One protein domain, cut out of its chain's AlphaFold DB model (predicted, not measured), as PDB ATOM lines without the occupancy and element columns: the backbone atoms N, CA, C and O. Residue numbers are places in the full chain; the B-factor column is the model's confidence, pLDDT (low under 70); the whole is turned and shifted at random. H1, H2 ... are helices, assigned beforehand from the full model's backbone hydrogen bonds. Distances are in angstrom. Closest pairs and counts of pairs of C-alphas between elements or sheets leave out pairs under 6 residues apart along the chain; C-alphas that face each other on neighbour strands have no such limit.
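AT A GLANCE: This is residues 6 to 112 of the 112 residues of an uncharacterized protein of Marinobacter sp. AC-23 (UniProt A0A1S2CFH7). A compact helical head has H3 through its middle and one long arm, residues 96 to 112, sticking out, mostly the end of H5. H1 and the first part of H5 cross H3; H2 and H4 fold back along it. The 107 printed residues, all helix by class, hold H1 to H5 in order; the whole is only just compact, close to loose, radius of gyration 15.1 A, spanning 51 by 35 by 26 A.

HOW THE PARTS SIT: Residues 45 to 52 alone of the hub H3, residues 43 to 60, touch H1, residues 6 to 24, at a steep tilt of 57 degrees; the closest C-alphas, Ala 17 and Ser 49, are 5.4 A apart. H2, residues 30 to 37, and H4, residues 64 to 71, each form a hairpin with H3, at shallow tilts of 5 and 29 degrees. H5, residues 82 to 111, touches H3 about perpendicular, 76 degrees, with residues 85 to 92 alone, closest at C-alphas Val 89 and Phe 53, 5.7 A. Every O i to N i+4 pair is within hydrogen-bond range in H2, H3 and H4, against 11 of 15 in H1 and 25 of 26 in H5.

IN THESE COORDINATES: H1 runs 23.5 A from C-alpha 6 (110.791, 69.520, -6.297), H3 25.8 A, and H5 42.3 A to C-alpha 111 (130.464, 73.968, 15.069).

THE WHOLE: The farthest C-alphas, Asp 27 and Leu 112, are 51.6 A apart; the printed part has no cut, no link is long, and residue 112 alone is under pLDDT 70.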
ATOM      1  N   LEU A   6     110.507  70.481  -5.220       92.62
ATOM      2  CA  LEU A   6     110.791  69.520  -6.297       92.62
ATOM      3  C   LEU A   6     109.542  69.047  -7.060       92.62
ATOM      4  O   LEU A   6     109.589  69.076  -8.290       92.62
ATOM      5  N   PRO A   7     108.424  68.656  -6.413       93.81
ATOM      6  CA  PRO A   7     107.210  68.256  -7.118       93.81
ATOM      7  C   PRO A   7     106.681  69.356  -8.041       93.81
ATOM      8  O   PRO A   7     106.277  69.061  -9.163       93.81
ATOM      9  N   ILE A   8     106.740  70.622  -7.611       94.19
ATOM     10  CA  ILE A   8     106.308  71.773  -8.419       94.19
ATOM     11  C   ILE A   8     107.224  71.929  -9.635       94.19
ATOM     12  O   ILE A   8     106.729  72.102 -10.748       94.19
ATOM     13  N   ILE A   9     108.543  71.804  -9.445       95.19
ATOM     14  CA  ILE A   9     109.531  71.881 -10.530       95.19
ATOM     15  C   ILE A   9     109.278  70.788 -11.571       95.19
ATOM     16  O   ILE A   9     109.149  71.098 -12.749       95.19
ATOM     17  N   VAL A  10     109.147  69.520 -11.171       95.25
ATOM     18  CA  VAL A  10     109.043  68.394 -12.127       95.25
ATOM     19  C   VAL A  10     107.656  68.230 -12.765       95.25
ATOM     20  O   VAL A  10     107.487  67.401 -13.668       95.25
ATOM     21  N   THR A  11     106.660  68.996 -12.307       93.06
ATOM     22  CA  THR A  11     105.294  69.004 -12.855       93.06
ATOM     23  C   THR A  11     104.986  70.319 -13.570       93.06
ATOM     24  O   THR A  11     105.172  70.414 -14.784       93.06
ATOM     25  N   ILE A  12     104.534  71.335 -12.835       93.75
ATOM     26  CA  ILE A  12     104.073  72.618 -13.373       93.75
ATOM     27  C   ILE A  12     105.249  73.408 -13.951       93.75
ATOM     28  O   ILE A  12     105.176  73.855 -15.094       93.75
ATOM     29  N   GLY A  13     106.347  73.537 -13.203       93.62
ATOM     30  CA  GLY A  13     107.532  74.275 -13.647       93.62
ATOM     31  C   GLY A  13     108.134  73.686 -14.922       93.62
ATOM     32  O   GLY A  13     108.465  74.420 -15.852       93.62
ATOM     33  N   PHE A  14     108.182  72.355 -15.019       95.88
ATOM     34  CA  PHE A  14     108.737  71.659 -16.174       95.88
ATOM     35  C   PHE A  14     107.961  71.942 -17.462       95.88
ATOM     36  O   PHE A  14     108.575  72.080 -18.516       95.88
ATOM     37  N   ARG A  15     106.632  72.100 -17.393       95.81
ATOM     38  CA  ARG A  15     105.838  72.507 -18.564       95.81
ATOM     39  C   ARG A  15     106.356  73.820 -19.156       95.81
ATOM     40  O   ARG A  15     106.493  73.930 -20.369       95.81
ATOM     41  N   TYR A  16     106.641  74.808 -18.310       97.62
ATOM     42  CA  TYR A  16     107.158  76.102 -18.760       97.62
ATOM     43  C   TYR A  16     108.632  76.037 -19.150       97.62
ATOM     44  O   TYR A  16     109.025  76.718 -20.091       97.62
ATOM     45  N   ALA A  17     109.424  75.190 -18.486       96.69
ATOM     46  CA  ALA A  17     110.790  74.909 -18.912       96.69
ATOM     47  C   ALA A  17     110.802  74.376 -20.351       96.69
ATOM     48  O   ALA A  17     111.450  74.983 -21.190       96.69
ATOM     49  N   ALA A  18     109.998  73.355 -20.666       95.62
ATOM     50  CA  ALA A  18     109.901  72.796 -22.015       95.62
ATOM     51  C   ALA A  18     109.483  73.840 -23.069       95.62
ATOM     52  O   ALA A  18     110.110  73.941 -24.117       95.62
ATOM     53  N   LEU A  19     108.488  74.684 -22.761       96.94
ATOM     54  CA  LEU A  19     108.075  75.779 -23.653       96.94
ATOM     55  C   LEU A  19     109.187  76.804 -23.908       96.94
ATOM     56  O   LEU A  19     109.233  77.417 -24.974       96.94
ATOM     57  N   ILE A  20     110.046  77.045 -22.915       97.00
ATOM     58  CA  ILE A  20     111.198  77.932 -23.068       97.00
ATOM     59  C   ILE A  20     112.277  77.237 -23.892       97.00
ATOM     60  O   ILE A  20     112.782  77.858 -24.822       97.00
ATOM     61  N   GLU A  21     112.595  75.975 -23.596       96.12
ATOM     62  CA  GLU A  21     113.575  75.189 -24.350       96.12
ATOM     63  C   GLU A  21     113.246  75.186 -25.845       96.12
ATOM     64  O   GLU A  21     114.108  75.532 -26.641       96.12
ATOM     65  N   ASP A  22     111.995  74.919 -26.223       95.31
ATOM     66  CA  ASP A  22     111.566  74.917 -27.630       95.31
ATOM     67  C   ASP A  22     111.727  76.275 -28.334       95.31
ATOM     68  O   ASP A  22     111.793  76.332 -29.558       95.31
ATOM     69  N   ARG A  23     111.786  77.381 -27.585       95.44
ATOM     70  CA  ARG A  23     111.971  78.725 -28.152       95.44
ATOM     71  C   ARG A  23     113.416  79.177 -28.224       95.44
ATOM     72  O   ARG A  23     113.719  80.044 -29.035       95.44
ATOM     73  N   VAL A  24     114.261  78.695 -27.319       95.06
ATOM     74  CA  VAL A  24     115.621  79.226 -27.142       95.06
ATOM     75  C   VAL A  24     116.703  78.220 -27.508       95.06
ATOM     76  O   VAL A  24     117.865  78.613 -27.587       95.06
ATOM     77  N   ALA A  25     116.352  76.943 -27.688       91.69
ATOM     78  CA  ALA A  25     117.291  75.916 -28.106       91.69
ATOM     79  C   ALA A  25     117.930  76.297 -29.444       91.69
ATOM     80  O   ALA A  25     117.262  76.713 -30.389       91.69
ATOM     81  N   THR A  26     119.246  76.156 -29.487       90.75
ATOM     82  CA  THR A  26     120.057  76.241 -30.697       90.75
ATOM     83  C   THR A  26     120.669  74.868 -30.942       90.75
ATOM     84  O   THR A  26     120.864  74.113 -29.987       90.75
ATOM     85  N   ASP A  27     121.018  74.559 -32.193       81.94
ATOM     86  CA  ASP A  27     121.500  73.228 -32.608       81.94
ATOM     87  C   ASP A  27     122.705  72.711 -31.797       81.94
ATOM     88  O   ASP A  27     122.945  71.509 -31.723       81.94
ATOM     89  N   SER A  28     123.463  73.610 -31.160       80.75
ATOM     90  CA  SER A  28     124.629  73.289 -30.331       80.75
ATOM     91  C   SER A  28     124.564  73.861 -28.905       80.75
ATOM     92  O   SER A  28     125.588  73.930 -28.224       80.75
ATOM     93  N   GLY A  29     123.402  74.346 -28.461       87.31
ATOM     94  CA  GLY A  29     123.242  75.006 -27.164       87.31
ATOM     95  C   GLY A  29     123.175  74.026 -25.991       87.31
ATOM     96  O   GLY A  29     122.675  72.907 -26.117       87.31
ATOM     97  N   GLY A  30     123.617  74.459 -24.806       86.94
ATOM     98  CA  GLY A  30     123.549  73.652 -23.580       86.94
ATOM     99  C   GLY A  30     122.135  73.180 -23.211       86.94
ATOM    100  O   GLY A  30     121.985  72.128 -22.590       86.94
ATOM    101  N   ILE A  31     121.096  73.912 -23.624       89.81
ATOM    102  CA  ILE A  31     119.698  73.490 -23.472       89.81
ATOM    103  C   ILE A  31     119.378  72.279 -24.358       89.81
ATOM    104  O   ILE A  31     118.784  71.319 -23.869       89.81
ATOM    105  N   GLU A  32     119.806  72.283 -25.620       90.50
ATOM    106  CA  GLU A  32     119.568  71.161 -26.533       90.50
ATOM    107  C   GLU A  32     120.346  69.917 -26.085       90.50
ATOM    108  O   GLU A  32     119.772  68.839 -25.926       90.50
ATOM    109  N   ALA A  33     121.619  70.088 -25.714       88.12
ATOM    110  CA  ALA A  33     122.408  69.016 -25.111       88.12
ATOM    111  C   ALA A  33     121.717  68.432 -23.865       88.12
ATOM    112  O   ALA A  33     121.604  67.213 -23.716       88.12
ATOM    113  N   ALA A  34     121.186  69.280 -22.977       85.56
ATOM    114  CA  ALA A  34     120.478  68.813 -21.792       85.56
ATOM    115  C   ALA A  34     119.216  68.005 -22.128       85.56
ATOM    116  O   ALA A  34     118.938  67.026 -21.435       85.56
ATOM    117  N   ARG A  35     118.471  68.364 -23.181       87.00
ATOM    118  CA  ARG A  35     117.320  67.571 -23.651       87.00
ATOM    119  C   ARG A  35     117.749  66.176 -24.092       87.00
ATOM    120  O   ARG A  35     117.082  65.207 -23.728       87.00
ATOM    121  N   MET A  36     118.855  66.082 -24.831       86.19
ATOM    122  CA  MET A  36     119.373  64.815 -25.353       86.19
ATOM    123  C   MET A  36     119.900  63.897 -24.244       86.19
ATOM    124  O   MET A  36     119.581  62.709 -24.247       86.19
ATOM    125  N   PHE A  37     120.654  64.438 -23.279       87.00
ATOM    126  CA  PHE A  37     121.248  63.657 -22.186       87.00
ATOM    127  C   PHE A  37     120.248  63.301 -21.078       87.00
ATOM    128  O   PHE A  37     120.299  62.206 -20.518       87.00
ATOM    129  N   TRP A  38     119.317  64.200 -20.750       83.69
ATOM    130  CA  TRP A  38     118.441  64.065 -19.583       83.69
ATOM    131  C   TRP A  38     117.001  63.696 -19.959       83.69
ATOM    132  O   TRP A  38     116.042  64.382 -19.598       83.69
ATOM    133  N   GLN A  39     116.836  62.558 -20.639       82.25
ATOM    134  CA  GLN A  39     115.522  62.038 -21.065       82.25
ATOM    135  C   GLN A  39     114.693  61.406 -19.922       82.25
ATOM    136  O   GLN A  39     113.527  61.058 -20.104       82.25
ATOM    137  N   GLY A  40     115.270  61.249 -18.725       78.31
ATOM    138  CA  GLY A  40     114.614  60.615 -17.576       78.31
ATOM    139  C   GLY A  40     113.402  61.387 -17.022       78.31
ATOM    140  O   GLY A  40     113.378  62.618 -17.002       78.31
ATOM    141  N   ARG A  41     112.400  60.663 -16.490       84.12
ATOM    142  CA  ARG A  41     111.086  61.233 -16.110       84.12
ATOM    143  C   ARG A  41     111.119  62.277 -14.991       84.12
ATOM    144  O   ARG A  41     110.427  63.272 -15.118       84.12
ATOM    145  N   VAL A  42     111.847  62.063 -13.892       89.06
ATOM    146  CA  VAL A  42     111.846  62.998 -12.738       89.06
ATOM    147  C   VAL A  42     113.172  63.737 -12.645       89.06
ATOM    148  O   VAL A  42     113.204  64.961 -12.729       89.06
ATOM    149  N   ILE A  43     114.271  62.986 -12.549       90.00
ATOM    150  CA  ILE A  43     115.627  63.540 -12.474       90.00
ATOM    151  C   ILE A  43     115.938  64.372 -13.723       90.00
ATOM    152  O   ILE A  43     116.444  65.485 -13.609       90.00
ATOM    153  N   GLY A  44     115.563  63.886 -14.911       93.06
ATOM    154  CA  GLY A  44     115.814  64.619 -16.149       93.06
ATOM    155  C   GLY A  44     115.033  65.928 -16.241       93.06
ATOM    156  O   GLY A  44     115.595  66.955 -16.614       93.06
ATOM    157  N   ARG A  45     113.769  65.936 -15.791       94.69
ATOM    158  CA  ARG A  45     112.966  67.166 -15.688       94.69
ATOM    159  C   ARG A  45     113.594  68.187 -14.752       94.69
ATOM    160  O   ARG A  45     113.628  69.363 -15.089       94.69
ATOM    161  N   PHE A  46     114.118  67.737 -13.614       94.56
ATOM    162  CA  PHE A  46     114.818  68.614 -12.683       94.56
ATOM    163  C   PHE A  46     116.059  69.252 -13.327       94.56
ATOM    164  O   PHE A  46     116.156  70.476 -13.349       94.56
ATOM    165  N   PHE A  47     116.962  68.457 -13.914       94.12
ATOM    166  CA  PHE A  47     118.175  68.990 -14.552       94.12
ATOM    167  C   PHE A  47     117.866  69.940 -15.712       94.12
ATOM    168  O   PHE A  47     118.482  70.999 -15.826       94.12
ATOM    169  N   ARG A  48     116.876  69.604 -16.540       95.56
ATOM    170  CA  ARG A  48     116.403  70.473 -17.624       95.56
ATOM    171  C   ARG A  48     115.848  71.794 -17.104       95.56
ATOM    172  O   ARG A  48     116.289  72.855 -17.540       95.56
ATOM    173  N   SER A  49     114.974  71.760 -16.096       96.31
ATOM    174  CA  SER A  49     114.480  72.979 -15.445       96.31
ATOM    175  C   SER A  49     115.604  73.811 -14.821       96.31
ATOM    176  O   SER A  49     115.569  75.035 -14.925       96.31
ATOM    177  N   SER A  50     116.627  73.178 -14.242       95.12
ATOM    178  CA  SER A  50     117.805  73.867 -13.702       95.12
ATOM    179  C   SER A  50     118.671  74.518 -14.788       95.12
ATOM    180  O   SER A  50     119.173  75.621 -14.577       95.12
ATOM    181  N   ASN A  51     118.807  73.898 -15.962       95.25
ATOM    182  CA  ASN A  51     119.500  74.506 -17.105       95.25
ATOM    183  C   ASN A  51     118.737  75.715 -17.656       95.25
ATOM    184  O   ASN A  51     119.339  76.763 -17.897       95.25
ATOM    185  N   VAL A  52     117.408  75.615 -17.779       97.00
ATOM    186  CA  VAL A  52     116.567  76.761 -18.156       97.00
ATOM    187  C   VAL A  52     116.653  77.866 -17.103       97.00
ATOM    188  O   VAL A  52     116.783  79.033 -17.459       97.00
ATOM    189  N   PHE A  53     116.641  77.523 -15.813       97.56
ATOM    190  CA  PHE A  53     116.855  78.485 -14.731       97.56
ATOM    191  C   PHE A  53     118.191  79.223 -14.879       97.56
ATOM    192  O   PHE A  53     118.203  80.452 -14.864       97.56
ATOM    193  N   ALA A  54     119.298  78.500 -15.076       96.12
ATOM    194  CA  ALA A  54     120.614  79.108 -15.266       96.12
ATOM    195  C   ALA A  54     120.634  80.049 -16.480       96.12
ATOM    196  O   ALA A  54     121.114  81.177 -16.378       96.12
ATOM    197  N   TYR A  55     120.046  79.624 -17.602       97.19
ATOM    198  CA  TYR A  55     119.882  80.462 -18.787       97.19
ATOM    199  C   TYR A  55     119.094  81.744 -18.490       97.19
ATOM    200  O   TYR A  55     119.557  82.829 -18.845       97.19
ATOM    201  N   LEU A  56     117.946  81.639 -17.808       97.25
ATOM    202  CA  LEU A  56     117.105  82.783 -17.448       97.25
ATOM    203  C   LEU A  56     117.843  83.763 -16.533       97.25
ATOM    204  O   LEU A  56     117.820  84.964 -16.783       97.25
ATOM    205  N   VAL A  57     118.544  83.258 -15.519       95.94
ATOM    206  CA  VAL A  57     119.340  84.087 -14.609       95.94
ATOM    207  C   VAL A  57     120.442  84.817 -15.376       95.94
ATOM    208  O   VAL A  57     120.540  86.039 -15.286       95.94
ATOM    209  N   LEU A  58     121.229  84.101 -16.184       95.12
ATOM    210  CA  LEU A  58     122.330  84.687 -16.951       95.12
ATOM    211  C   LEU A  58     121.840  85.746 -17.944       95.12
ATOM    212  O   LEU A  58     122.425  86.821 -18.022       95.12
ATOM    213  N   ARG A  59     120.751  85.498 -18.678       94.44
ATOM    214  CA  ARG A  59     120.250  86.476 -19.660       94.44
ATOM    215  C   ARG A  59     119.605  87.712 -19.031       94.44
ATOM    216  O   ARG A  59     119.423  88.705 -19.732       94.44
ATOM    217  N   SER A  60     119.202  87.641 -17.762       93.19
ATOM    218  CA  SER A  60     118.590  88.762 -17.040       93.19
ATOM    219  C   SER A  60     119.617  89.736 -16.465       93.19
ATOM    220  O   SER A  60     119.262  90.885 -16.206       93.19
ATOM    221  N   PHE A  61     120.870  89.315 -16.273       91.50
ATOM    222  CA  PHE A  61     121.917  90.207 -15.777       91.50
ATOM    223  C   PHE A  61     122.430  91.150 -16.876       91.50
ATOM    224  O   PHE A  61     122.688  90.709 -18.002       91.50
ATOM    225  N   PRO A  62     122.619  92.448 -16.569       86.06
ATOM    226  CA  PRO A  62     123.238  93.376 -17.500       86.06
ATOM    227  C   PRO A  62     124.718  93.023 -17.709       86.06
ATOM    228  O   PRO A  62     125.407  92.582 -16.790       86.06
ATOM    229  N   GLY A  63     125.219  93.257 -18.923       89.00
ATOM    230  CA  GLY A  63     126.627  93.063 -19.278       89.00
ATOM    231  C   GLY A  63     126.849  92.012 -20.365       89.00
ATOM    232  O   GLY A  63     126.181  90.979 -20.427       89.00
ATOM    233  N   SER A  64     127.825  92.281 -21.236       90.25
ATOM    234  CA  SER A  64     128.173  91.416 -22.371       90.25
ATOM    235  C   SER A  64     128.588  90.012 -21.931       90.25
ATOM    236  O   SER A  64     128.190  89.039 -22.564       90.25
ATOM    237  N   PHE A  65     129.308  89.900 -20.812       92.56
ATOM    238  CA  PHE A  65     129.755  88.624 -20.256       92.56
ATOM    239  C   PHE A  65     128.589  87.676 -19.940       92.56
ATOM    240  O   PHE A  65     128.580  86.529 -20.380       92.56
ATOM    241  N   PHE A  66     127.566  88.147 -19.221       92.94
ATOM    242  CA  PHE A  66     126.418  87.313 -18.854       92.94
ATOM    243  C   PHE A  66     125.576  86.932 -20.070       92.94
ATOM    244  O   PHE A  66     125.176  85.775 -20.204       92.94
ATOM    245  N   LYS A  67     125.398  87.867 -21.010       92.25
ATOM    246  CA  LYS A  67     124.724  87.593 -22.283       92.25
ATOM    247  C   LYS A  67     125.470  86.543 -23.115       92.25
ATOM    248  O   LYS A  67     124.832  85.654 -23.670       92.25
ATOM    249  N   GLN A  68     126.803  86.600 -23.144       92.94
ATOM    250  CA  GLN A  68     127.647  85.593 -23.794       92.94
ATOM    251  C   GLN A  68     127.540  84.229 -23.100       92.94
ATOM    252  O   GLN A  68     127.493  83.193 -23.756       92.94
ATOM    253  N   ARG A  69     127.467  84.188 -21.766       93.75
ATOM    254  CA  ARG A  69     127.244  82.924 -21.046       93.75
ATOM    255  C   ARG A  69     125.857  82.350 -21.322       93.75
ATOM    256  O   ARG A  69     125.742  81.148 -21.534       93.75
ATOM    257  N   ALA A  70     124.831  83.194 -21.383       94.31
ATOM    258  CA  ALA A  70     123.491  82.775 -21.772       94.31
ATOM    259  C   ALA A  70     123.459  82.221 -23.206       94.31
ATOM    260  O   ALA A  70     122.798  81.209 -23.425       94.31
ATOM    261  N   SER A  71     124.224  82.798 -24.146       93.56
ATOM    262  CA  SER A  71     124.295  82.301 -25.531       93.56
ATOM    263  C   SER A  71     124.945  80.926 -25.677       93.56
ATOM    264  O   SER A  71     124.716  80.261 -26.681       93.56
ATOM    265  N   LEU A  72     125.724  80.471 -24.689       94.69
ATOM    266  CA  LEU A  72     126.216  79.087 -24.647       94.69
ATOM    267  C   LEU A  72     125.104  78.087 -24.290       94.69
ATOM    268  O   LEU A  72     125.240  76.892 -24.541       94.69
ATOM    269  N   LEU A  73     124.012  78.556 -23.682       94.88
ATOM    270  CA  LEU A  73     122.883  77.722 -23.276       94.88
ATOM    271  C   LEU A  73     121.756  77.743 -24.317       94.88
ATOM    272  O   LEU A  73     121.241  76.679 -24.653       94.88
ATOM    273  N   GLY A  74     121.401  78.919 -24.834       94.81
ATOM    274  CA  GLY A  74     120.382  79.123 -25.871       94.81
ATOM    275  C   GLY A  74     120.367  80.574 -26.364       94.81
ATOM    276  O   GLY A  74     121.101  81.405 -25.834       94.81
ATOM    277  N   ASP A  75     119.540  80.926 -27.350       94.56
ATOM    278  CA  ASP A  75     119.525  82.289 -27.910       94.56
ATOM    279  C   ASP A  75     119.049  83.326 -26.864       94.56
ATOM    280  O   ASP A  75     117.897  83.281 -26.423       94.56
ATOM    281  N   PRO A  76     119.893  84.291 -26.440       92.50
ATOM    282  CA  PRO A  76     119.531  85.264 -25.410       92.50
ATOM    283  C   PRO A  76     118.577  86.365 -25.903       92.50
ATOM    284  O   PRO A  76     118.023  87.099 -25.076       92.50
ATOM    285  N   ASN A  77     118.388  86.518 -27.217       91.38
ATOM    286  CA  ASN A  77     117.598  87.604 -27.807       91.38
ATOM    287  C   ASN A  77     116.121  87.237 -28.001       91.38
ATOM    288  O   ASN A  77     115.296  88.128 -28.198       91.38
ATOM    289  N   VAL A  78     115.762  85.956 -27.883       93.81
ATOM    290  CA  VAL A  78     114.375  85.498 -28.035       93.81
ATOM    291  C   VAL A  78     113.488  86.085 -26.929       93.81
ATOM    292  O   VAL A  78     113.775  85.879 -25.740       93.81
ATOM    293  N   PRO A  79     112.394  86.792 -27.265       94.50
ATOM    294  CA  PRO A  79     111.470  87.317 -26.269       94.50
ATOM    295  C   PRO A  79     110.690  86.180 -25.594       94.50
ATOM    296  O   PRO A  79     110.076  85.333 -26.247       94.50
ATOM    297  N   LEU A  80     110.679  86.175 -24.257       96.44
ATOM    298  CA  LEU A  80     109.989  85.164 -23.452       96.44
ATOM    299  C   LEU A  80     108.897  85.785 -22.569       96.44
ATOM    300  O   LEU A  80     109.161  86.778 -21.885       96.44
ATOM    301  N   PRO A  81     107.700  85.178 -22.482       97.44
ATOM    302  CA  PRO A  81     106.656  85.625 -21.569       97.44
ATOM    303  C   PRO A  81     107.121  85.565 -20.110       97.44
ATOM    304  O   PRO A  81     107.590  84.528 -19.643       97.44
ATOM    305  N   ARG A  82     106.947  86.659 -19.356       96.31
ATOM    306  CA  ARG A  82     107.383  86.745 -17.945       96.31
ATOM    307  C   ARG A  82     106.765  85.665 -17.058       96.31
ATOM    308  O   ARG A  82     107.436  85.151 -16.174       96.31
ATOM    309  N   HIS A  83     105.514  85.289 -17.319       96.56
ATOM    310  CA  HIS A  83     104.846  84.240 -16.550       96.56
ATOM    311  C   HIS A  83     105.503  82.863 -16.741       96.56
ATOM    312  O   HIS A  83     105.577  82.104 -15.784       96.56
ATOM    313  N   TRP A  84     106.055  82.553 -17.925       97.50
ATOM    314  CA  TRP A  84     106.816  81.310 -18.136       97.50
ATOM    315  C   TRP A  84     108.102  81.321 -17.325       97.50
ATOM    316  O   TRP A  84     108.421  80.354 -16.643       97.50
ATOM    317  N   GLN A  85     108.806  82.454 -17.365       97.75
ATOM    318  CA  GLN A  85     110.045  82.640 -16.621       97.75
ATOM    319  C   GLN A  85     109.804  82.493 -15.114       97.75
ATOM    320  O   GLN A  85     110.537  81.768 -14.451       97.75
ATOM    321  N   ALA A  86     108.743  83.105 -14.577       97.38
ATOM    322  CA  ALA A  86     108.400  83.034 -13.158       97.38
ATOM    323  C   ALA A  86     108.167  81.593 -12.671       97.38
ATOM    324  O   ALA A  86     108.685  81.213 -11.621       97.38
ATOM    325  N   TRP A  87     107.459  80.771 -13.455       97.25
ATOM    326  CA  TRP A  87     107.197  79.365 -13.117       97.25
ATOM    327  C   TRP A  87     108.435  78.461 -13.152       97.25
ATOM    328  O   TRP A  87     108.394  77.369 -12.588       97.25
ATOM    329  N   VAL A  88     109.533  78.902 -13.768       96.94
ATOM    330  CA  VAL A  88     110.829  78.212 -13.697       96.94
ATOM    331  C   VAL A  88     111.698  78.807 -12.591       96.94
ATOM    332  O   VAL A  88     112.249  78.074 -11.772       96.94
ATOM    333  N   VAL A  89     111.794  80.135 -12.530       97.50
ATOM    334  CA  VAL A  89     112.695  80.845 -11.615       97.50
ATOM    335  C   VAL A  89     112.279  80.681 -10.164       97.50
ATOM    336  O   VAL A  89     113.114  80.309  -9.345       97.50
ATOM    337  N   ILE A  90     111.008  80.921  -9.833       96.69
ATOM    338  CA  ILE A  90     110.555  80.933  -8.436       96.69
ATOM    339  C   ILE A  90     110.737  79.556  -7.777       96.69
ATOM    340  O   ILE A  90     111.361  79.505  -6.714       96.69
ATOM    341  N   PRO A  91     110.282  78.430  -8.367       96.12
ATOM    342  CA  PRO A  91     110.406  77.132  -7.706       96.12
ATOM    343  C   PRO A  91     111.859  76.663  -7.557       96.12
ATOM    344  O   PRO A  91     112.221  76.142  -6.503       96.12
ATOM    345  N   VAL A  92     112.700  76.867  -8.582       95.88
ATOM    346  CA  VAL A  92     114.116  76.454  -8.552       95.88
ATOM    347  C   VAL A  92     114.922  77.323  -7.585       95.88
ATOM    348  O   VAL A  92     115.690  76.794  -6.784       95.88
ATOM    349  N   LEU A  93     114.702  78.642  -7.588       95.69
ATOM    350  CA  LEU A  93     115.340  79.545  -6.630       95.69
ATOM    351  C   LEU A  93     114.941  79.193  -5.194       95.69
ATOM    352  O   LEU A  93     115.804  79.098  -4.324       95.69
ATOM    353  N   PHE A  94     113.651  78.955  -4.950       95.56
ATOM    354  CA  PHE A  94     113.163  78.573  -3.629       95.56
ATOM    355  C   PHE A  94     113.775  77.245  -3.157       95.56
ATOM    356  O   PHE A  94     114.201  77.156  -2.007       95.56
ATOM    357  N   LEU A  95     113.923  76.252  -4.045       95.25
ATOM    358  CA  LEU A  95     114.641  75.011  -3.737       95.25
ATOM    359  C   LEU A  95     116.076  75.288  -3.271       95.25
ATOM    360  O   LEU A  95     116.478  74.804  -2.215       95.25
ATOM    361  N   TYR A  96     116.844  76.072  -4.032       93.00
ATOM    362  CA  TYR A  96     118.237  76.368  -3.692       93.00
ATOM    363  C   TYR A  96     118.370  77.158  -2.390       93.00
ATOM    364  O   TYR A  96     119.253  76.850  -1.592       93.00
ATOM    365  N   LEU A  97     117.465  78.104  -2.127       94.38
ATOM    366  CA  LEU A  97     117.430  78.831  -0.857       94.38
ATOM    367  C   LEU A  97     117.128  77.905   0.327       94.38
ATOM    368  O   LEU A  97     117.796  78.002   1.355       94.38
ATOM    369  N   MET A  98     116.166  76.984   0.192       94.12
ATOM    370  CA  MET A  98     115.846  76.037   1.266       94.12
ATOM    371  C   MET A  98     116.965  75.020   1.507       94.12
ATOM    372  O   MET A  98     117.262  74.691   2.653       94.12
ATOM    373  N   VAL A  99     117.587  74.499   0.448       92.25
ATOM    374  CA  VAL A  99     118.733  73.589   0.588       92.25
ATOM    375  C   VAL A  99     119.908  74.326   1.228       92.25
ATOM    376  O   VAL A  99     120.479  73.831   2.198       92.25
ATOM    377  N   GLY A 100     120.226  75.529   0.746       92.69
ATOM    378  CA  GLY A 100     121.297  76.360   1.292       92.69
ATOM    379  C   GLY A 100     121.096  76.682   2.772       92.69
ATOM    380  O   GLY A 100     122.023  76.509   3.560       92.69
ATOM    381  N   SER A 101     119.885  77.069   3.184       93.31
ATOM    382  CA  SER A 101     119.605  77.392   4.589       93.31
ATOM    383  C   SER A 101     119.737  76.182   5.515       93.31
ATOM    384  O   SER A 101     120.317  76.305   6.592       93.31
ATOM    385  N   VAL A 102     119.281  74.999   5.087       91.75
ATOM    386  CA  VAL A 102     119.446  73.751   5.852       91.75
ATOM    387  C   VAL A 102     120.922  73.382   5.994       91.75
ATOM    388  O   VAL A 102     121.343  72.976   7.079       91.75
ATOM    389  N   LEU A 103     121.714  73.531   4.928       91.38
ATOM    390  CA  LEU A 103     123.151  73.246   4.957       91.38
ATOM    391  C   LEU A 103     123.896  74.202   5.892       91.38
ATOM    392  O   LEU A 103     124.696  73.748   6.706       91.38
ATOM    393  N   ILE A 104     123.587  75.498   5.823       93.75
ATOM    394  CA  ILE A 104     124.167  76.521   6.700       93.75
ATOM    395  C   ILE A 104     123.799  76.247   8.160       93.75
ATOM    396  O   ILE A 104     124.687  76.194   9.005       93.75
ATOM    397  N   ALA A 105     122.519  76.009   8.459       92.06
ATOM    398  CA  ALA A 105     122.076  75.690   9.814       92.06
ATOM    399  C   ALA A 105     122.787  74.438  10.350       92.06
ATOM    400  O   ALA A 105     123.316  74.455  11.454       92.06
ATOM    401  N   SER A 106     122.880  73.387   9.530       90.50
ATOM    402  CA  SER A 106     123.566  72.144   9.900       90.50
ATOM    403  C   SER A 106     125.061  72.349  10.149       90.50
ATOM    404  O   SER A 106     125.621  71.719  11.042       90.50
ATOM    405  N   ALA A 107     125.718  73.208   9.366       92.69
ATOM    406  CA  ALA A 107     127.119  73.555   9.571       92.69
ATOM    407  C   ALA A 107     127.313  74.314  10.892       92.69
ATOM    408  O   ALA A 107     128.191  73.950  11.665       92.69
ATOM    409  N   ILE A 108     126.447  75.288  11.189       94.38
ATOM    410  CA  ILE A 108     126.477  76.042  12.450       94.38
ATOM    411  C   ILE A 108     126.265  75.106  13.646       94.38
ATOM    412  O   ILE A 108     127.041  75.150  14.593       94.38
ATOM    413  N   THR A 109     125.270  74.212  13.596       92.00
ATOM    414  CA  THR A 109     125.008  73.252  14.684       92.00
ATOM    415  C   THR A 109     126.164  72.279  14.909       92.00
ATOM    416  O   THR A 109     126.358  71.842  16.030       92.00
ATOM    417  N   LYS A 110     126.937  71.932  13.873       83.06
ATOM    418  CA  LYS A 110     128.131  71.080  14.018       83.06
ATOM    419  C   LYS A 110     129.352  71.813  14.583       83.06
ATOM    420  O   LYS A 110     130.307  71.146  14.962       83.06
ATOM    421  N   MET A 111     129.363  73.145  14.553       76.94
ATOM    422  CA  MET A 111     130.464  73.968  15.069       76.94
ATOM    423  C   MET A 111     130.272  74.383  16.537       76.94
ATOM    424  O   MET A 111     131.239  74.834  17.147       76.94
ATOM    425  N   LEU A 112     129.050  74.260  17.072       68.62
ATOM    426  CA  LEU A 112     128.687  74.475  18.480       68.62
ATOM    427  C   LEU A 112     128.835  73.180  19.285       68.62
ATOM    428  O   LEU A 112     129.249  73.287  20.459       68.62
TER     429      LEU A 112